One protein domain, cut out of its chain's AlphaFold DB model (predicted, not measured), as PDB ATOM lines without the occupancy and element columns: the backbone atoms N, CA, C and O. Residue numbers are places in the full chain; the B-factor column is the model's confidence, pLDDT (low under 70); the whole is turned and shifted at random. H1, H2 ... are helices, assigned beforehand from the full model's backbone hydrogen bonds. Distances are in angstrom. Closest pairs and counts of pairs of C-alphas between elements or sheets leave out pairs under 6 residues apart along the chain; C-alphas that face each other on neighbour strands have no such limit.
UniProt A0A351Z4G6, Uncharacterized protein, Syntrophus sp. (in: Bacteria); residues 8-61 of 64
ATOM      1  N   GLU A   8     -55.572  45.438  26.119       88.25
ATOM      2  CA  GLU A   8     -55.156  46.821  26.341       88.25
ATOM      3  C   GLU A   8     -54.197  47.301  25.239       88.25
ATOM      4  O   GLU A   8     -54.379  48.373  24.654       88.25
ATOM      5  N   GLU A   9     -53.243  46.451  24.851       85.75
ATOM      6  CA  GLU A   9     -52.343  46.689  23.720       85.75
ATOM      7  C   GLU A   9     -53.112  46.807  22.397       85.75
ATOM      8  O   GLU A   9     -52.812  47.674  21.571       85.75
ATOM      9  N   ARG A  10     -54.139  45.970  22.191       85.81
ATOM     10  CA  ARG A  10     -55.005  46.043  21.005       85.81
ATOM     11  C   ARG A  10     -55.782  47.352  20.957       85.81
ATOM     12  O   ARG A  10     -55.829  47.979  19.896       85.81
ATOM     13  N   MET A  11     -56.365  47.783  22.076       88.25
ATOM     14  CA  MET A  11     -57.094  49.052  22.143       88.25
ATOM     15  C   MET A  11     -56.187  50.247  21.850       88.25
ATOM     16  O   MET A  11     -56.573  51.132  21.084       88.25
ATOM     17  N   GLU A  12     -54.963  50.257  22.378       89.06
ATOM     18  CA  GLU A  12     -54.020  51.345  22.120       89.06
ATOM     19  C   GLU A  12     -53.576  51.393  20.651       89.06
ATOM     20  O   GLU A  12     -53.510  52.469  20.049       89.06
ATOM     21  N   VAL A  13     -53.331  50.239  20.026       85.12
ATOM     22  CA  VAL A  13     -53.034  50.167  18.586       85.12
ATOM     23  C   VAL A  13     -54.205  50.704  17.761       85.12
ATOM     24  O   VAL A  13     -53.993  51.527  16.868       85.12
ATOM     25  N   MET A  14     -55.438  50.305  18.079       82.50
ATOM     26  CA  MET A  14     -56.633  50.777  17.370       82.50
ATOM     27  C   MET A  14     -56.832  52.287  17.526       82.50
ATOM     28  O   MET A  14     -57.055  52.982  16.533       82.50
ATOM     29  N   ARG A  15     -56.648  52.824  18.737       86.44
ATOM     30  CA  ARG A  15     -56.703  54.268  19.006       86.44
ATOM     31  C   ARG A  15     -55.670  55.037  18.180       86.44
ATOM     32  O   ARG A  15     -55.981  56.085  17.613       86.44
ATOM     33  N   ARG A  16     -54.449  54.511  18.055       82.88
ATOM     34  CA  ARG A  16     -53.368  55.103  17.243       82.88
ATOM     35  C   ARG A  16     -53.634  55.038  15.737       82.88
ATOM     36  O   ARG A  16     -53.209  55.934  15.010       82.88
ATOM     37  N   LEU A  17     -54.308  53.991  15.265       80.00
ATOM     38  CA  LEU A  17     -54.710  53.859  13.861       80.00
ATOM     39  C   LEU A  17     -55.862  54.807  13.511       80.00
ATOM     40  O   LEU A  17     -55.838  55.394  12.438       80.00
ATOM     41  N   GLN A  18     -56.822  55.001  14.418       79.12
ATOM     42  CA  GLN A  18     -57.953  55.919  14.226       79.12
ATOM     43  C   GLN A  18     -57.545  57.397  14.292       79.12
ATOM     44  O   GLN A  18     -58.108  58.231  13.592       79.12
ATOM     45  N   THR A  19     -56.569  57.731  15.138       77.19
ATOM     46  CA  THR A  19     -56.062  59.108  15.291       77.19
ATOM     47  C   THR A  19     -55.085  59.512  14.188       77.19
ATOM     48  O   THR A  19     -54.893  60.702  13.934       77.19
ATOM     49  N   ARG A  20     -54.470  58.545  13.497       71.69
ATOM     50  CA  ARG A  20     -53.694  58.812  12.288       71.69
ATOM     51  C   ARG A  20     -54.638  58.909  11.097       71.69
ATOM     52  O   ARG A  20     -55.225  57.915  10.691       71.69
ATOM     53  N   ASN A  21     -54.677  60.073  10.452       66.38
ATOM     54  CA  ASN A  21     -55.085  60.152   9.052       66.38
ATOM     55  C   ASN A  21     -54.043  59.397   8.219       66.38
ATOM     56  O   ASN A  21     -53.060  59.964   7.737       66.38
ATOM     57  N   LEU A  22     -54.225  58.084   8.110       70.31
ATOM     58  CA  LEU A  22     -53.460  57.233   7.219       70.31
ATOM     59  C   LEU A  22     -53.922  57.566   5.803       70.31
ATOM     60  O   LEU A  22     -54.824  56.940   5.254       70.31
ATOM     61  N   SER A  23     -53.322  58.605   5.226       69.12
ATOM     62  CA  SER A  23     -53.417  58.872   3.797       69.12
ATOM     63  C   SER A  23     -52.658  57.765   3.080       69.12
ATOM     64  O   SER A  23     -51.485  57.914   2.728       69.12
ATOM     65  N   PHE A  24     -53.314  56.625   2.897       70.75
ATOM     66  CA  PHE A  24     -52.816  55.596   2.008       70.75
ATOM     67  C   PHE A  24     -52.808  56.197   0.611       70.75
ATOM     68  O   PHE A  24     -53.857  56.513   0.047       70.75
ATOM     69  N   LYS A  25     -51.609  56.415   0.066       72.69
ATOM     70  CA  LYS A  25     -51.486  56.762  -1.343       72.69
ATOM     71  C   LYS A  25     -52.147  55.624  -2.113       72.69
ATOM     72  O   LYS A  25     -51.790  54.464  -1.900       72.69
ATOM     73  N   ALA A  26     -53.123  55.956  -2.955       73.56
ATOM     74  CA  ALA A  26     -53.711  54.970  -3.844       73.56
ATOM     75  C   ALA A  26     -52.569  54.278  -4.592       73.56
ATOM     76  O   ALA A  26     -51.650  54.944  -5.085       73.56
ATOM     77  N   PHE A  27     -52.598  52.948  -4.615       75.19
ATOM     78  CA  PHE A  27     -51.660  52.188  -5.418       75.19
ATOM     79  C   PHE A  27     -51.872  52.601  -6.876       75.19
ATOM     80  O   PHE A  27     -52.902  52.287  -7.472       75.19
ATOM     81  N   ASN A  28     -50.933  53.375  -7.415       74.19
ATOM     82  CA  ASN A  28     -50.979  53.806  -8.800       74.19
ATOM     83  C   ASN A  28     -50.254  52.748  -9.625       74.19
ATOM     84  O   ASN A  28     -49.024  52.737  -9.667       74.19
ATOM     85  N   LYS A  29     -51.022  51.810 -10.182       78.38
ATOM     86  CA  LYS A  29     -50.480  50.766 -11.046       78.38
ATOM     87  C   LYS A  29     -49.980  51.422 -12.326       78.38
ATOM     88  O   LYS A  29     -50.725  52.168 -12.958       78.38
ATOM     89  N   ASP A  30     -48.751  51.113 -12.713       85.06
ATOM     90  CA  ASP A  30     -48.278  51.533 -14.021       85.06
ATOM     91  C   ASP A  30     -48.961  50.725 -15.133       85.06
ATOM     92  O   ASP A  30     -49.396  49.582 -14.932       85.06
ATOM     93  N   SER A  31     -49.098  51.334 -16.306       89.31
ATOM     94  CA  SER A  31     -49.641  50.633 -17.466       89.31
ATOM     95  C   SER A  31     -48.663  49.553 -17.931       89.31
ATOM     96  O   SER A  31     -47.450  49.700 -17.788       89.31
ATOM     97  N   VAL A  32     -49.187  48.462 -18.497       89.94
ATOM     98  CA  VAL A  32     -48.341  47.402 -19.074       89.94
ATOM     99  C   VAL A  32     -47.417  47.993 -20.142       89.94
ATOM    100  O   VAL A  32     -46.236  47.672 -20.157       89.94
ATOM    101  N   ASP A  33     -47.923  48.929 -20.946       90.12
ATOM    102  CA  ASP A  33     -47.155  49.603 -21.996       90.12
ATOM    103  C   ASP A  33     -45.975  50.410 -21.439       90.12
ATOM    104  O   ASP A  33     -44.877  50.349 -21.986       90.12
ATOM    105  N   ASN A  34     -46.169  51.142 -20.335       92.81
ATOM    106  CA  ASN A  34     -45.077  51.874 -19.689       92.81
ATOM    107  C   ASN A  34     -44.024  50.918 -19.126       92.81
ATOM    108  O   ASN A  34     -42.840  51.141 -19.343       92.81
ATOM    109  N   ILE A  35     -44.450  49.831 -18.473       91.50
ATOM    110  CA  ILE A  35     -43.525  48.822 -17.945       91.50
ATOM    111  C   ILE A  35     -42.709  48.215 -19.091       91.50
ATOM    112  O   ILE A  35     -41.491  48.137 -19.000       91.50
ATOM    113  N   LEU A  36     -43.348  47.817 -20.193       93.50
ATOM    114  CA  LEU A  36     -42.641  47.252 -21.345       93.50
ATOM    115  C   LEU A  36     -41.680  48.259 -21.979       93.50
ATOM    116  O   LEU A  36     -40.566  47.882 -22.340       93.50
ATOM    117  N   ARG A  37     -42.077  49.533 -22.073       94.56
ATOM    118  CA  ARG A  37     -41.205  50.597 -22.579       94.56
ATOM    119  C   ARG A  37     -39.965  50.758 -21.706       94.56
ATOM    120  O   ARG A  37     -38.868  50.780 -22.253       94.56
ATOM    121  N   ASP A  38     -40.121  50.806 -20.385       94.94
ATOM    122  CA  ASP A  38     -38.996  50.951 -19.458       94.94
ATOM    123  C   ASP A  38     -37.980  49.810 -19.628       94.94
ATOM    124  O   ASP A  38     -36.774  50.043 -19.611       94.94
ATOM    125  N   PHE A  39     -38.453  48.577 -19.852       94.44
ATOM    126  CA  PHE A  39     -37.581  47.432 -20.129       94.44
ATOM    127  C   PHE A  39     -36.925  47.523 -21.512       94.44
ATOM    128  O   PHE A  39     -35.720  47.290 -21.626       94.44
ATOM    129  N   ALA A  40     -37.674  47.894 -22.551       93.38
ATOM    130  CA  ALA A  40     -37.148  48.045 -23.906       93.38
ATOM    131  C   ALA A  40     -36.073  49.146 -23.996       93.38
ATOM    132  O   ALA A  40     -35.051  48.963 -24.656       93.38
ATOM    133  N   GLU A  41     -36.249  50.260 -23.278       96.31
ATOM    134  CA  GLU A  41     -35.294  51.376 -23.229       96.31
ATOM    135  C   GLU A  41     -33.929  50.979 -22.643       96.31
ATOM    136  O   GLU A  41     -32.913  51.601 -22.963       96.31
ATOM    137  N   THR A  42     -33.865  49.914 -21.836       92.50
ATOM    138  CA  THR A  42     -32.587  49.394 -21.319       92.50
ATOM    139  C   THR A  42     -31.736  48.698 -22.380       92.50
ATOM    140  O   THR A  42     -30.553  48.448 -22.135       92.50
ATOM    141  N   ASN A  43     -32.328  48.335 -23.525       90.06
ATOM    142  CA  ASN A  43     -31.696  47.588 -24.616       90.06
ATOM    143  C   ASN A  43     -30.901  46.347 -24.146       90.06
ATOM    144  O   ASN A  43     -29.890  45.975 -24.739       90.06
ATOM    145  N   SER A  44     -31.326  45.757 -23.025       95.75
ATOM    146  CA  SER A  44     -30.650  44.651 -22.334       95.75
ATOM    147  C   SER A  44     -31.437  43.341 -22.411       95.75
ATOM    148  O   SER A  44     -31.012  42.332 -21.850       95.75
ATOM    149  N   TYR A  45     -32.591  43.362 -23.075       93.88
ATOM    150  CA  TYR A  45     -33.522  42.248 -23.150       93.88
ATOM    151  C   TYR A  45     -33.867  41.955 -24.605       93.88
ATOM    152  O   TYR A  45     -34.097  42.874 -25.389       93.88
ATOM    153  N   GLU A  46     -33.903  40.669 -24.936       95.31
ATOM    154  CA  GLU A  46     -34.288  40.177 -26.257       95.31
ATOM    155  C   GLU A  46     -35.789  40.386 -26.508       95.31
ATOM    156  O   GLU A  46     -36.590  40.411 -25.568       95.31
ATOM    157  N   GLU A  47     -36.185  40.475 -27.779       93.75
ATOM    158  CA  GLU A  47     -37.590  40.672 -28.167       93.75
ATOM    159  C   GLU A  47     -38.508  39.567 -27.622       93.75
ATOM    160  O   GLU A  47     -39.580  39.864 -27.092       93.75
ATOM    161  N   ASP A  48     -38.055  38.310 -27.659       96.06
ATOM    162  CA  ASP A  48     -38.811  37.161 -27.145       96.06
ATOM    163  C   ASP A  48     -39.104  37.295 -25.640       96.06
ATOM    164  O   ASP A  48     -40.205  36.993 -25.180       96.06
ATOM    165  N   PHE A  49     -38.151  37.824 -24.865       96.12
ATOM    166  CA  PHE A  49     -38.359  38.070 -23.437       96.12
ATOM    167  C   PHE A  49     -39.420  39.149 -23.195       96.12
ATOM    168  O   PHE A  49     -40.239  39.022 -22.285       96.12
ATOM    169  N   LEU A  50     -39.409  40.221 -23.992       95.88
ATOM    170  CA  LEU A  50     -40.388  41.304 -23.861       95.88
ATOM    171  C   LEU A  50     -41.805  40.820 -24.202       95.88
ATOM    172  O   LEU A  50     -42.757  41.214 -23.526       95.88
ATOM    173  N   ALA A  51     -41.939  39.924 -25.184       95.50
ATOM    174  CA  ALA A  51     -43.210  39.294 -25.531       95.50
ATOM    175  C   ALA A  51     -43.745  38.407 -24.391       95.50
ATOM    176  O   ALA A  51     -44.906  38.540 -23.988       95.50
ATOM    177  N   ASP A  52     -42.888  37.566 -23.805       96.56
ATOM    178  CA  ASP A  52     -43.248  36.727 -22.655       96.56
ATOM    179  C   ASP A  52     -43.657  37.575 -21.437       96.56
ATOM    180  O   ASP A  52     -44.619  37.261 -20.724       96.56
ATOM    181  N   LEU A  53     -42.948  38.684 -21.204       94.38
ATOM    182  CA  LEU A  53     -43.251  39.630 -20.134       94.38
ATOM    183  C   LEU A  53     -44.629  40.274 -20.335       94.38
ATOM    184  O   LEU A  53     -45.414  40.352 -19.387       94.38
ATOM    185  N   GLU A  54     -44.950  40.705 -21.555       94.25
ATOM    186  CA  GLU A  54     -46.253  41.280 -21.892       94.25
ATOM    187  C   GLU A  54     -47.395  40.294 -21.605       94.25
ATOM    188  O   GLU A  54     -48.378  40.650 -20.942       94.25
ATOM    189  N   GLU A  55     -47.265  39.046 -22.061       94.25
ATOM    190  CA  GLU A  55     -48.278  38.014 -21.837       94.25
ATOM    191  C   GLU A  55     -48.435  37.705 -20.339       94.25
ATOM    192  O   GLU A  55     -49.555  37.660 -19.811       94.25
ATOM    193  N   GLY A  56     -47.315  37.570 -19.625       92.00
ATOM    194  CA  GLY A  56     -47.289  37.338 -18.185       92.00
ATOM    195  C   GLY A  56     -47.962  38.460 -17.390       92.00
ATOM    196  O   GLY A  56     -48.771  38.190 -16.493       92.00
ATOM    197  N   LEU A  57     -47.697  39.723 -17.732       89.81
ATOM    198  CA  LEU A  57     -48.309  40.893 -17.090       89.81
ATOM    199  C   LEU A  57     -49.811  40.991 -17.380       89.81
ATOM    200  O   LEU A  57     -50.601  41.281 -16.474       89.81
ATOM    201  N   LYS A  58     -50.233  40.691 -18.613       88.06
ATOM    202  CA  LYS A  58     -51.655  40.636 -18.989       88.06
ATOM    203  C   LYS A  58     -52.403  39.545 -18.225       88.06
ATOM    204  O   LYS A  58     -53.515  39.779 -17.758       88.06
ATOM    205  N   LYS A  59     -51.790  38.370 -18.055       88.00
ATOM    206  CA  LYS A  59     -52.385  37.220 -17.359       88.00
ATOM    207  C   LYS A  59     -52.419  37.382 -15.839       88.00
ATOM    208  O   LYS A  59     -53.352  36.910 -15.195       88.00
ATOM    209  N   SER A  60     -51.402  38.025 -15.269       76.75
ATOM    210  CA  SER A  60     -51.274  38.237 -13.823       76.75
ATOM    211  C   SER A  60     -52.036  39.458 -13.312       76.75
ATOM    212  O   SER A  60     -52.211  39.580 -12.102       76.75
ATOM    213  N   SER A  61     -52.519  40.344 -14.192       65.19
ATOM    214  CA  SER A  61     -53.347  41.484 -13.794       65.19
ATOM    215  C   SER A  61     -54.684  40.997 -13.213       65.19
ATOM    216  O   SER A  61     -55.520  40.491 -13.962       65.19
TER     217      SER A  61
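Overview. This is residues 8 to 61 of the 64 residues of an uncharacterized protein of Syntrophus sp. (in: Bacteria) (UniProt A0A351Z4G6). What shape? H3, the longest helix, and H2 pack as a hairpin, from which a long link, residues 20 to 31, leads to H1, sticking out. What parts? The printed part has 54 residues, class all helix, with H1, H2, H3 and no named strand. It is extended, radius of gyration of the C-alphas 20.1 A, spans 57 by 19 by 17 A.

Along the chain. Where is H3? H3, residues 47 to 60, measures 20.0 A from first to last C-alpha, ending at (-51.274, 38.237, -13.823). The others? H2, residues 32 to 41, measures 14.3 A; H1, residues 8 to 19, measures 16.5 A, beginning at (-55.156, 46.821, 26.341).

Arrangement. How do H3 and H2 stand? In this hairpin they touch, opposite ways, at a shallow tilt of 24 degrees; the closest C-alphas, of Val 32 and Leu 57, are 6.8 A apart. And H1? It is apart from both. Every O i to N i+4 helix pair is within hydrogen-bond range.

Size, cuts and confidence. How large? The farthest C-alphas, of Glu 8 and Glu 47, are 57.6 A apart. Any doubt? Residues 21, 23 and 61 have pLDDT under 70.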